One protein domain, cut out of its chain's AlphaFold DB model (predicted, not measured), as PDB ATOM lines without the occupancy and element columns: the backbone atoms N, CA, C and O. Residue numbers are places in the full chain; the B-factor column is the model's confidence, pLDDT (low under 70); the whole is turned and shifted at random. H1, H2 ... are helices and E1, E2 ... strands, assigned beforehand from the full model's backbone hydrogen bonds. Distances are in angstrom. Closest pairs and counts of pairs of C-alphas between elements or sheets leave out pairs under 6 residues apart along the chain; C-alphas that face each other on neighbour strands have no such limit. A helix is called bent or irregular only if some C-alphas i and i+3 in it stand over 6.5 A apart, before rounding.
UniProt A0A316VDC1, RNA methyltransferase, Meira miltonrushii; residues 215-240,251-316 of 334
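Overview. This is residues 215 to 240 and 251 to 316 of the 334 residues of the protein "RNA methyltransferase" of Meira miltonrushii (UniProt A0A316VDC1). The shape is a flat, open frame: H1, sharply kinked near its first part, runs along the length, with H3 and then H2 at one end and H4 near its later part. Beyond H4, residues 289 to 316 make a long bare loop that goes out and comes back, and residues 300 to 305 at its turn stick out. The printed part has 92 residues with four named helices and one named strand, in the order H1, E1, H2, H3, H4, and its class is mostly helix. It is loose, with a radius of gyration of the C-alphas of 15.6 A, and spans 45 by 38 by 18 A.

Arrangement. H1, residues 215 to 237, has a kink of 134 degrees near residue 222 and is irregular, with C-alphas 221 and 224 9.7 A apart. E1, residues 238 to 240, meets H1 only through their tight link and pairs with no named strand. H2, residues 251 to 259, is close to H1 but not clearly touching; their closest C-alphas, of Lys 216 and Tyr 254, are 7.3 A apart. H2 is only just irregular, with C-alphas 255 and 258 6.7 A apart. H3, residues 266 to 272, touches H1 at residues 219 to 224 alone, about perpendicular at 85 degrees; the closest C-alphas, of Leu 220 and Glu 267, are 4.6 A apart. H2 and H3 form a helical hairpin, a steep tilt of 42 degrees, opposite ways; they only just touch, with 3 pairs of C-alphas within 8 A, the closest being Leu 257 and Arg 268 at 7.5 A. H4, residues 281 to 288, is close to H1 but not clearly touching, a steep tilt of 40 degrees, the same way; the closest C-alphas, of Leu 231 and Leu 285, are 7.2 A apart. H4 is apart from H2, H3 and E1. Every O i to N i+4 pair is within hydrogen-bond range in H3 and H4, against 17 of 19 in H1 and 0 of 5 in H2, where 5 of 6 O i to N i+3 pairs are.

Along the chain. H1 begins at C-alpha 215, (4.205, 8.762, 5.186), and measures 17.0 A from first to last C-alpha. E1 measures 6.5 A, H2 15.5 A, and H3 and H4 9.9 A each. H4 ends at C-alpha 288, (11.936, -6.052, 10.458).

Size, cuts and confidence. The two farthest C-alphas, of Pro 263 and Pro 316, are 46.6 A apart. Residues 241 to 250 are not printed, and C-alphas 240 and 251 stand 30.9 A apart across this cut. The links H2 to H3 and H3 to H4 are short. Residues 259 to 264, of which 259 belongs to H2, stand free, as do residues 300 to 305. The mean pLDDT of the printed part is 79.5, and residues 299 to 316 are under 70.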
ATOM      1  N   THR A 215       3.739   9.246   3.867       94.06
ATOM      2  CA  THR A 215       4.205   8.762   5.186       94.06
ATOM      3  C   THR A 215       4.217   9.829   6.272       94.06
ATOM      4  O   THR A 215       3.880   9.525   7.415       94.06
ATOM      5  N   LYS A 216       4.514  11.087   5.923       93.62
ATOM      6  CA  LYS A 216       4.374  12.204   6.864       93.62
ATOM      7  C   LYS A 216       2.970  12.290   7.431       93.62
ATOM      8  O   LYS A 216       2.819  12.329   8.642       93.62
ATOM      9  N   TRP A 217       1.955  12.298   6.578       92.12
ATOM     10  CA  TRP A 217       0.564  12.457   7.000       92.12
ATOM     11  C   TRP A 217       0.103  11.289   7.876       92.12
ATOM     12  O   TRP A 217      -0.558  11.510   8.884       92.12
ATOM     13  N   VAL A 218       0.573  10.072   7.579       91.62
ATOM     14  CA  VAL A 218       0.371   8.900   8.445       91.62
ATOM     15  C   VAL A 218       0.963   9.125   9.842       91.62
ATOM     16  O   VAL A 218       0.268   8.919  10.836       91.62
ATOM     17  N   GLN A 219       2.216   9.582   9.939       92.00
ATOM     18  CA  GLN A 219       2.857   9.860  11.231       92.00
ATOM     19  C   GLN A 219       2.196  11.023  11.980       92.00
ATOM     20  O   GLN A 219       2.050  10.961  13.199       92.00
ATOM     21  N   LEU A 220       1.749  12.065  11.274       90.75
ATOM     22  CA  LEU A 220       1.022  13.177  11.888       90.75
ATOM     23  C   LEU A 220      -0.303  12.720  12.499       90.75
ATOM     24  O   LEU A 220      -0.613  13.114  13.617       90.75
ATOM     25  N   ALA A 221      -1.050  11.854  11.815       88.38
ATOM     26  CA  ALA A 221      -2.342  11.375  12.295       88.38
ATOM     27  C   ALA A 221      -2.220  10.291  13.386       88.38
ATOM     28  O   ALA A 221      -2.996  10.278  14.347       88.38
ATOM     29  N   HIS A 222      -1.237   9.392  13.270       88.75
ATOM     30  CA  HIS A 222      -1.204   8.133  14.030       88.75
ATOM     31  C   HIS A 222       0.139   7.819  14.717       88.75
ATOM     32  O   HIS A 222       0.316   6.710  15.229       88.75
ATOM     33  N   ALA A 223       1.068   8.778  14.754       92.25
ATOM     34  CA  ALA A 223       2.395   8.641  15.356       92.25
ATOM     35  C   ALA A 223       3.186   7.423  14.823       92.25
ATOM     36  O   ALA A 223       2.948   6.917  13.721       92.25
ATOM     37  N   ASP A 224       4.151   6.953  15.612       95.00
ATOM     38  CA  ASP A 224       5.007   5.808  15.284       95.00
ATOM     39  C   ASP A 224       4.235   4.492  15.139       95.00
ATOM     40  O   ASP A 224       4.580   3.648  14.309       95.00
ATOM     41  N   ALA A 225       3.175   4.314  15.928       91.12
ATOM     42  CA  ALA A 225       2.336   3.123  15.857       91.12
ATOM     43  C   ALA A 225       1.667   3.009  14.480       91.12
ATOM     44  O   ALA A 225       1.723   1.956  13.846       91.12
ATOM     45  N   GLY A 226       1.107   4.112  13.977       90.12
ATOM     46  CA  GLY A 226       0.446   4.129  12.679       90.12
ATOM     47  C   GLY A 226       1.390   3.872  11.516       90.12
ATOM     48  O   GLY A 226       1.041   3.100  10.627       90.12
ATOM     49  N   ILE A 227       2.595   4.456  11.520       93.62
ATOM     50  CA  ILE A 227       3.554   4.199  10.436       93.62
ATOM     51  C   ILE A 227       4.077   2.759  10.466       93.62
ATOM     52  O   ILE A 227       4.238   2.163   9.406       93.62
ATOM     53  N   ARG A 228       4.265   2.154  11.650       92.88
ATOM     54  CA  ARG A 228       4.614   0.727  11.754       92.88
ATOM     55  C   ARG A 228       3.524  -0.158  11.154       92.88
ATOM     56  O   ARG A 228       3.837  -1.008  10.326       92.88
ATOM     57  N   VAL A 229       2.259   0.066  11.520       88.19
ATOM     58  CA  VAL A 229       1.121  -0.697  10.973       88.19
ATOM     59  C   VAL A 229       0.982  -0.482   9.466       88.19
ATOM     60  O   VAL A 229       0.787  -1.444   8.728       88.19
ATOM     61  N   PHE A 230       1.137   0.757   9.000       91.00
ATOM     62  CA  PHE A 230       1.095   1.111   7.583       91.00
ATOM     63  C   PHE A 230       2.144   0.347   6.767       91.00
ATOM     64  O   PHE A 230       1.808  -0.314   5.784       91.00
ATOM     65  N   LEU A 231       3.409   0.385   7.202       93.19
ATOM     66  CA  LEU A 231       4.495  -0.336   6.539       93.19
ATOM     67  C   LEU A 231       4.264  -1.854   6.606       93.19
ATOM     68  O   LEU A 231       4.374  -2.520   5.579       93.19
ATOM     69  N   ALA A 232       3.857  -2.396   7.759       89.00
ATOM     70  CA  ALA A 232       3.555  -3.822   7.916       89.00
ATOM     71  C   ALA A 232       2.458  -4.295   6.947       89.00
ATOM     72  O   ALA A 232       2.598  -5.336   6.300       89.00
ATOM     73  N   ARG A 233       1.384  -3.508   6.800       87.62
ATOM     74  CA  ARG A 233       0.285  -3.805   5.876       87.62
ATOM     75  C   ARG A 233       0.753  -3.840   4.434       87.62
ATOM     76  O   ARG A 233       0.507  -4.840   3.767       87.62
ATOM     77  N   ILE A 234       1.504  -2.834   3.990       89.56
ATOM     78  CA  ILE A 234       2.113  -2.823   2.651       89.56
ATOM     79  C   ILE A 234       2.910  -4.110   2.413       89.56
ATOM     80  O   ILE A 234       2.691  -4.789   1.413       89.56
ATOM     81  N   CYS A 235       3.772  -4.496   3.359       89.44
ATOM     82  CA  CYS A 235       4.574  -5.719   3.251       89.44
ATOM     83  C   CYS A 235       3.703  -6.979   3.137       89.44
ATOM     84  O   CYS A 235       3.994  -7.875   2.343       89.44
ATOM     85  N   SER A 236       2.626  -7.048   3.922       87.00
ATOM     86  CA  SER A 236       1.696  -8.179   3.920       87.00
ATOM     87  C   SER A 236       0.860  -8.271   2.640       87.00
ATOM     88  O   SER A 236       0.541  -9.379   2.207       87.00
ATOM     89  N   SER A 237       0.558  -7.129   2.016       86.62
ATOM     90  CA  SER A 237      -0.251  -7.024   0.802       86.62
ATOM     91  C   SER A 237       0.559  -7.215  -0.486       86.62
ATOM     92  O   SER A 237      -0.034  -7.392  -1.548       86.62
ATOM     93  N   LEU A 238       1.894  -7.209  -0.435       87.19
ATOM     94  CA  LEU A 238       2.735  -7.509  -1.597       87.19
ATOM     95  C   LEU A 238       2.725  -9.003  -1.934       87.19
ATOM     96  O   LEU A 238       2.924  -9.863  -1.069       87.19
ATOM     97  N   LYS A 239       2.598  -9.308  -3.229       87.31
ATOM     98  CA  LYS A 239       2.915 -10.637  -3.765       87.31
ATOM     99  C   LYS A 239       4.411 -10.937  -3.591       87.31
ATOM    100  O   LYS A 239       5.231 -10.014  -3.619       87.31
ATOM    101  N   PRO A 240       4.819 -12.217  -3.505       84.38
ATOM    102  CA  PRO A 240       6.223 -12.586  -3.658       84.38
ATOM    103  C   PRO A 240       6.778 -12.037  -4.978       84.38
ATOM    104  O   PRO A 240       6.247 -12.324  -6.051       84.38
ATOM    105  N   PHE A 251      12.267  14.722   7.325       92.44
ATOM    106  CA  PHE A 251      11.840  15.200   8.646       92.44
ATOM    107  C   PHE A 251      11.821  16.736   8.753       92.44
ATOM    108  O   PHE A 251      10.960  17.319   9.405       92.44
ATOM    109  N   LYS A 252      12.692  17.436   8.011       90.12
ATOM    110  CA  LYS A 252      12.674  18.909   7.916       90.12
ATOM    111  C   LYS A 252      11.298  19.464   7.513       90.12
ATOM    112  O   LYS A 252      10.928  20.539   7.978       90.12
ATOM    113  N   SER A 253      10.528  18.742   6.695       88.81
ATOM    114  CA  SER A 253       9.188  19.164   6.259       88.81
ATOM    115  C   SER A 253       8.123  19.097   7.364       88.81
ATOM    116  O   SER A 253       7.105  19.781   7.260       88.81
ATOM    117  N   TYR A 254       8.366  18.348   8.445       88.69
ATOM    118  CA  TYR A 254       7.476  18.242   9.608       88.69
ATOM    119  C   TYR A 254       7.509  19.533  10.421       88.69
ATOM    120  O   TYR A 254       6.499  19.948  10.976       88.69
ATOM    121  N   LYS A 255       8.645  20.247  10.400       80.56
ATOM    122  CA  LYS A 255       8.771  21.558  11.044       80.56
ATOM    123  C   LYS A 255       7.768  22.563  10.492       80.56
ATOM    124  O   LYS A 255       7.369  23.440  11.235       80.56
ATOM    125  N   GLY A 256       7.331  22.442   9.235       82.31
ATOM    126  CA  GLY A 256       6.316  23.317   8.638       82.31
ATOM    127  C   GLY A 256       4.908  23.151   9.220       82.31
ATOM    128  O   GLY A 256       4.054  23.995   8.953       82.31
ATOM    129  N   LEU A 257       4.671  22.119  10.040       81.69
ATOM    130  CA  LEU A 257       3.369  21.835  10.642       81.69
ATOM    131  C   LEU A 257       2.843  23.005  11.481       81.69
ATOM    132  O   LEU A 257       1.634  23.227  11.536       81.69
ATOM    133  N   HIS A 258       3.734  23.799  12.085       79.94
ATOM    134  CA  HIS A 258       3.308  24.916  12.924       79.94
ATOM    135  C   HIS A 258       2.505  25.990  12.181       79.94
ATOM    136  O   HIS A 258       1.790  26.756  12.815       79.94
ATOM    137  N   LYS A 259       2.629  26.041  10.849       81.38
ATOM    138  CA  LYS A 259       1.914  26.989   9.991       81.38
ATOM    139  C   LYS A 259       0.464  26.586   9.730       81.38
ATOM    140  O   LYS A 259      -0.309  27.413   9.269       81.38
ATOM    141  N   ILE A 260       0.124  25.319   9.967       80.06
ATOM    142  CA  ILE A 260      -1.160  24.724   9.571       80.06
ATOM    143  C   ILE A 260      -1.889  24.025  10.728       80.06
ATOM    144  O   ILE A 260      -2.973  23.495  10.532       80.06
ATOM    145  N   THR A 261      -1.314  24.025  11.934       81.62
ATOM    146  CA  THR A 261      -1.905  23.418  13.140       81.62
ATOM    147  C   THR A 261      -1.725  24.314  14.359       81.62
ATOM    148  O   THR A 261      -0.740  25.055  14.462       81.62
ATOM    149  N   LYS A 262      -2.639  24.195  15.325       84.12
ATOM    150  CA  LYS A 262      -2.527  24.852  16.635       84.12
ATOM    151  C   LYS A 262      -1.461  24.171  17.513       84.12
ATOM    152  O   LYS A 262      -1.214  22.982  17.317       84.12
ATOM    153  N   PRO A 263      -0.804  24.879  18.453       82.50
ATOM    154  CA  PRO A 263       0.209  24.310  19.354       82.50
ATOM    155  C   PRO A 263      -0.219  23.032  20.088       82.50
ATOM    156  O   PRO A 263       0.574  22.104  20.213       82.50
ATOM    157  N   GLU A 264      -1.473  22.974  20.516       85.44
ATOM    158  CA  GLU A 264      -2.090  21.884  21.268       85.44
ATOM    159  C   GLU A 264      -2.592  20.724  20.394       85.44
ATOM    160  O   GLU A 264      -3.139  19.754  20.920       85.44
ATOM    161  N   SER A 265      -2.420  20.800  19.069       87.69
ATOM    162  CA  SER A 265      -2.972  19.799  18.157       87.69
ATOM    163  C   SER A 265      -2.338  18.419  18.353       87.69
ATOM    164  O   SER A 265      -1.152  18.283  18.680       87.69
ATOM    165  N   ARG A 266      -3.132  17.373  18.103       88.56
ATOM    166  CA  ARG A 266      -2.692  15.976  18.203       88.56
ATOM    167  C   ARG A 266      -1.476  15.702  17.319       88.56
ATOM    168  O   ARG A 266      -0.565  15.000  17.736       88.56
ATOM    169  N   GLU A 267      -1.423  16.284  16.127       89.38
ATOM    170  CA  GLU A 267      -0.321  16.113  15.179       89.38
ATOM    171  C   GLU A 267       1.003  16.630  15.751       89.38
ATOM    172  O   GLU A 267       2.045  15.999  15.577       89.38
ATOM    173  N   ARG A 268       0.979  17.757  16.476       88.06
ATOM    174  CA  ARG A 268       2.177  18.284  17.142       88.06
ATOM    175  C   ARG A 268       2.608  17.417  18.319       88.06
ATOM    176  O   ARG A 268       3.806  17.196  18.483       88.06
ATOM    177  N   GLN A 269       1.655  16.908  19.099       89.94
ATOM    178  CA  GLN A 269       1.935  15.959  20.183       89.94
ATOM    179  C   GLN A 269       2.562  14.671  19.633       89.94
ATOM    180  O   GLN A 269       3.582  14.218  20.148       89.94
ATOM    181  N   ASN A 270       2.010  14.143  18.536       91.44
ATOM    182  CA  ASN A 270       2.537  12.974  17.841       91.44
ATOM    183  C   ASN A 270       3.987  13.205  17.393       91.44
ATOM    184  O   ASN A 270       4.834  12.369  17.691       91.44
ATOM    185  N   ILE A 271       4.305  14.346  16.756       88.44
ATOM    186  CA  ILE A 271       5.695  14.672  16.374       88.44
ATOM    187  C   ILE A 271       6.617  14.734  17.591       88.44
ATOM    188  O   ILE A 271       7.732  14.221  17.535       88.44
ATOM    189  N   ALA A 272       6.184  15.385  18.672       89.88
ATOM    190  CA  ALA A 272       7.014  15.577  19.859       89.88
ATOM    191  C   ALA A 272       7.431  14.249  20.516       89.88
ATOM    192  O   ALA A 272       8.445  14.205  21.210       89.88
ATOM    193  N   GLN A 273       6.671  13.178  20.285       91.81
ATOM    194  CA  GLN A 273       6.907  11.845  20.838       91.81
ATOM    195  C   GLN A 273       7.496  10.852  19.820       91.81
ATOM    196  O   GLN A 273       7.705   9.690  20.176       91.81
ATOM    197  N   MET A 274       7.760  11.280  18.577       92.75
ATOM    198  CA  MET A 274       8.314  10.418  17.528       92.75
ATOM    199  C   MET A 274       9.674   9.842  17.932       92.75
ATOM    200  O   MET A 274      10.591  10.559  18.336       92.75
ATOM    201  N   LYS A 275       9.803   8.534  17.750       96.25
ATOM    202  CA  LYS A 275      11.030   7.742  17.855       96.25
ATOM    203  C   LYS A 275      11.395   7.102  16.518       96.25
ATOM    204  O   LYS A 275      12.533   6.681  16.355       96.25
ATOM    205  N   ILE A 276      10.445   7.023  15.583       96.12
ATOM    206  CA  ILE A 276      10.662   6.555  14.216       96.12
ATOM    207  C   ILE A 276      10.683   7.760  13.289       96.12
ATOM    208  O   ILE A 276       9.694   8.473  13.124       96.12
ATOM    209  N   PHE A 277      11.802   7.966  12.619       95.94
ATOM    210  CA  PHE A 277      11.999   9.034  11.657       95.94
ATOM    211  C   PHE A 277      12.024   8.477  10.229       95.94
ATOM    212  O   PHE A 277      12.251   7.286  10.023       95.94
ATOM    213  N   PRO A 278      11.861   9.330   9.199       95.25
ATOM    214  CA  PRO A 278      11.933   8.891   7.806       95.25
ATOM    215  C   PRO A 278      13.207   8.120   7.423       95.25
ATOM    216  O   PRO A 278      13.175   7.327   6.487       95.25
ATOM    217  N   VAL A 279      14.321   8.343   8.132       94.31
ATOM    218  CA  VAL A 279      15.579   7.603   7.931       94.31
ATOM    219  C   VAL A 279      15.489   6.145   8.404       94.31
ATOM    220  O   VAL A 279      16.141   5.278   7.828       94.31
ATOM    221  N   ASP A 280      14.628   5.851   9.379       96.00
ATOM    222  CA  ASP A 280      14.473   4.519   9.970       96.00
ATOM    223  C   ASP A 280      13.600   3.595   9.113       96.00
ATOM    224  O   ASP A 280      13.668   2.374   9.242       96.00
ATOM    225  N   PHE A 281      12.794   4.149   8.196       95.62
ATOM    226  CA  PHE A 281      11.891   3.364   7.347       95.62
ATOM    227  C   PHE A 281      12.631   2.313   6.524       95.62
ATOM    228  O   PHE A 281      12.113   1.216   6.338       95.62
ATOM    229  N   GLN A 282      13.843   2.632   6.056       93.25
ATOM    230  CA  GLN A 282      14.681   1.673   5.347       93.25
ATOM    231  C   GLN A 282      14.957   0.450   6.220       93.25
ATOM    232  O   GLN A 282      14.717  -0.670   5.784       93.25
ATOM    233  N   TRP A 283      15.442   0.670   7.442       95.06
ATOM    234  CA  TRP A 283      15.792  -0.407   8.359       95.06
ATOM    235  C   TRP A 283      14.561  -1.227   8.757       95.06
ATOM    236  O   TRP A 283      14.619  -2.450   8.746       95.06
ATOM    237  N   ILE A 284      13.420  -0.579   9.011       95.25
ATOM    238  CA  ILE A 284      12.157  -1.273   9.314       95.25
ATOM    239  C   ILE A 284      11.742  -2.178   8.144       95.25
ATOM    240  O   ILE A 284      11.457  -3.358   8.332       95.25
ATOM    241  N   LEU A 285      11.739  -1.651   6.918       94.38
ATOM    242  CA  LEU A 285      11.329  -2.409   5.736       94.38
ATOM    243  C   LEU A 285      12.261  -3.595   5.452       94.38
ATOM    244  O   LEU A 285      11.782  -4.681   5.126       94.38
ATOM    245  N   THR A 286      13.575  -3.413   5.581       92.25
ATOM    246  CA  THR A 286      14.544  -4.451   5.209       92.25
ATOM    247  C   THR A 286      14.809  -5.450   6.329       92.25
ATOM    248  O   THR A 286      14.847  -6.650   6.075       92.25
ATOM    249  N   VAL A 287      14.966  -4.981   7.568       92.88
ATOM    250  CA  VAL A 287      15.354  -5.815   8.713       92.88
ATOM    251  C   VAL A 287      14.137  -6.378   9.436       92.88
ATOM    252  O   VAL A 287      14.105  -7.578   9.692       92.88
ATOM    253  N   GLU A 288      13.128  -5.555   9.749       91.88
ATOM    254  CA  GLU A 288      11.936  -6.052  10.458       91.88
ATOM    255  C   GLU A 288      10.995  -6.819   9.515       91.88
ATOM    256  O   GLU A 288      10.477  -7.873   9.883       91.88
ATOM    257  N   PHE A 289      10.778  -6.319   8.291       89.88
ATOM    258  CA  PHE A 289       9.823  -6.914   7.344       89.88
ATOM    259  C   PHE A 289      10.455  -7.723   6.202       89.88
ATOM    260  O   PHE A 289       9.730  -8.292   5.382       89.88
ATOM    261  N   GLY A 290      11.786  -7.833   6.169       87.62
ATOM    262  CA  GLY A 290      12.498  -8.760   5.287       87.62
ATOM    263  C   GLY A 290      12.440  -8.399   3.805       87.62
ATOM    264  O   GLY A 290      12.551  -9.284   2.953       87.62
ATOM    265  N   LEU A 291      12.219  -7.127   3.468       87.81
ATOM    266  CA  LEU A 291      12.213  -6.715   2.078       87.81
ATOM    267  C   LEU A 291      13.643  -6.482   1.535       87.81
ATOM    268  O   LEU A 291      14.447  -5.789   2.147       87.81
ATOM    269  N   ILE A 292      13.956  -6.983   0.338       85.88
ATOM    270  CA  ILE A 292      15.271  -6.799  -0.313       85.88
ATOM    271  C   ILE A 292      15.380  -5.408  -0.942       85.88
ATOM    272  O   ILE A 292      14.701  -5.159  -1.933       85.88
ATOM    273  N   GLY A 293      16.249  -4.539  -0.421       81.62
ATOM    274  CA  GLY A 293      16.478  -3.174  -0.913       81.62
ATOM    275  C   GLY A 293      17.216  -2.303   0.119       81.62
ATOM    276  O   GLY A 293      17.788  -2.855   1.062       81.62
ATOM    277  N   PRO A 294      17.205  -0.960  -0.006       79.88
ATOM    278  CA  PRO A 294      16.542  -0.164  -1.035       79.88
ATOM    279  C   PRO A 294      17.386   0.038  -2.300       79.88
ATOM    280  O   PRO A 294      18.611   0.118  -2.238       79.88
ATOM    281  N   PHE A 295      16.714   0.231  -3.434       84.50
ATOM    282  CA  PHE A 295      17.304   0.695  -4.688       84.50
ATOM    283  C   PHE A 295      16.854   2.130  -4.988       84.50
ATOM    284  O   PHE A 295      15.674   2.440  -5.114       84.50
ATOM    285  N   PHE A 296      17.794   3.058  -5.126       83.50
ATOM    286  CA  PHE A 296      17.453   4.474  -5.282       83.50
ATOM    287  C   PHE A 296      17.049   4.810  -6.728       83.50
ATOM    288  O   PHE A 296      17.887   4.791  -7.632       83.50
ATOM    289  N   ILE A 297      15.783   5.192  -6.944       82.12
ATOM    290  CA  ILE A 297      15.299   5.703  -8.236       82.12
ATOM    291  C   ILE A 297      15.705   7.165  -8.363       82.12
ATOM    292  O   ILE A 297      15.155   8.045  -7.704       82.12
ATOM    293  N   ARG A 298      16.662   7.448  -9.245       70.81
ATOM    294  CA  ARG A 298      17.067   8.820  -9.562       70.81
ATOM    295  C   ARG A 298      16.426   9.259 -10.871       70.81
ATOM    296  O   ARG A 298      16.559   8.579 -11.883       70.81
ATOM    297  N   SER A 299      15.804  10.437 -10.875       56.28
ATOM    298  CA  SER A 299      15.575  11.157 -12.129       56.28
ATOM    299  C   SER A 299      16.950  11.479 -12.719       56.28
ATOM    300  O   SER A 299      17.805  12.021 -12.011       56.28
ATOM    301  N   ARG A 300      17.207  11.126 -13.986       48.16
ATOM    302  CA  ARG A 300      18.405  11.590 -14.701       48.16
ATOM    303  C   ARG A 300      18.309  13.109 -14.874       48.16
ATOM    304  O   ARG A 300      17.913  13.610 -15.920       48.16
ATOM    305  N   ALA A 301      18.701  13.866 -13.857       38.59
ATOM    306  CA  ALA A 301      19.146  15.229 -14.067       38.59
ATOM    307  C   ALA A 301      20.497  15.143 -14.786       38.59
ATOM    308  O   ALA A 301      21.435  14.527 -14.275       38.59
ATOM    309  N   ARG A 302      20.608  15.741 -15.981       38.84
ATOM    310  CA  ARG A 302      21.917  16.150 -16.503       38.84
ATOM    311  C   ARG A 302      22.546  17.030 -15.417       38.84
ATOM    312  O   ARG A 302      22.105  18.154 -15.237       38.84
ATOM    313  N   ASN A 303      23.513  16.464 -14.699       33.41
ATOM    314  CA  ASN A 303      24.303  17.048 -13.614       33.41
ATOM    315  C   ASN A 303      23.511  17.551 -12.387       33.41
ATOM    316  O   ASN A 303      22.742  18.499 -12.458       33.41
ATOM    317  N   GLY A 304      23.796  16.969 -11.219       31.73
ATOM    318  CA  GLY A 304      23.434  17.555  -9.921       31.73
ATOM    319  C   GLY A 304      22.558  16.658  -9.051       31.73
ATOM    320  O   GLY A 304      21.465  16.252  -9.426       31.73
ATOM    321  N   ARG A 305      23.082  16.337  -7.869       36.09
ATOM    322  CA  ARG A 305      22.575  15.373  -6.887       36.09
ATOM    323  C   ARG A 305      21.183  15.748  -6.356       36.09
ATOM    324  O   ARG A 305      21.030  16.775  -5.709       36.09
ATOM    325  N   SER A 306      20.217  14.845  -6.501       31.95
ATOM    326  CA  SER A 306      19.069  14.725  -5.591       31.95
ATOM    327  C   SER A 306      18.756  13.238  -5.381       31.95
ATOM    328  O   SER A 306      18.724  12.454  -6.330       31.95
ATOM    329  N   ASN A 307      18.647  12.825  -4.115       36.16
ATOM    330  CA  ASN A 307      18.478  11.430  -3.709       36.16
ATOM    331  C   ASN A 307      16.996  11.147  -3.437       36.16
ATOM    332  O   ASN A 307      16.390  11.814  -2.602       36.16
ATOM    333  N   MET A 308      16.446  10.138  -4.110       38.12
ATOM    334  CA  MET A 308      15.111   9.585  -3.880       38.12
ATOM    335  C   MET A 308      15.256   8.074  -3.619       38.12
ATOM    336  O   MET A 308      15.870   7.392  -4.444       38.12
ATOM    337  N   PRO A 309      14.789   7.541  -2.475       35.56
ATOM    338  CA  PRO A 309      14.814   6.102  -2.191       35.56
ATOM    339  C   PRO A 309      13.695   5.360  -2.933       35.56
ATOM    340  O   PRO A 309      12.644   5.939  -3.181       35.56
ATOM    341  N   ALA A 310      13.903   4.085  -3.284       42.75
ATOM    342  CA  ALA A 310      12.832   3.184  -3.715       42.75
ATOM    343  C   ALA A 310      13.131   1.703  -3.396       42.75
ATOM    344  O   ALA A 310      14.248   1.344  -3.047       42.75
ATOM    345  N   THR A 311      12.079   0.888  -3.515       49.44
ATOM    346  CA  THR A 311      11.994  -0.580  -3.646       49.44
ATOM    347  C   THR A 311      12.556  -1.488  -2.568       49.44
ATOM    348  O   THR A 311      13.699  -1.408  -2.150       49.44
ATOM    349  N   SER A 312      11.706  -2.428  -2.156       43.78
ATOM    350  CA  SER A 312      12.075  -3.541  -1.305       43.78
ATOM    351  C   SER A 312      11.186  -4.774  -1.658       43.78
ATOM    352  O   SER A 312      10.038  -4.566  -2.063       43.78
ATOM    353  N   ARG A 313      11.701  -6.026  -1.630       51.97
ATOM    354  CA  ARG A 313      11.025  -7.276  -2.110       51.97
ATOM    355  C   ARG A 313      10.848  -8.350  -1.021       51.97
ATOM    356  O   ARG A 313      11.829  -8.706  -0.389       51.97
ATOM    357  N   ARG A 314       9.662  -8.957  -0.880       39.88
ATOM    358  CA  ARG A 314       9.409 -10.077   0.059       39.88
ATOM    359  C   ARG A 314      10.008 -11.405  -0.447       39.88
ATOM    360  O   ARG A 314       9.719 -11.809  -1.579       39.88
ATOM    361  N   ASP A 315      10.812 -12.064   0.390       42.88
ATOM    362  CA  ASP A 315      11.437 -13.376   0.142       42.88
ATOM    363  C   ASP A 315      10.386 -14.518   0.086       42.88
ATOM    364  O   ASP A 315       9.584 -14.653   1.015       42.88
ATOM    365  N   PRO A 316      10.357 -15.353  -0.974       35.38
ATOM    366  CA  PRO A 316       9.476 -16.518  -1.067       35.38
ATOM    367  C   PRO A 316       9.798 -17.709  -0.137       35.38
ATOM    368  O   PRO A 316       9.055 -18.689  -0.191       35.38
TER     369      PRO A 316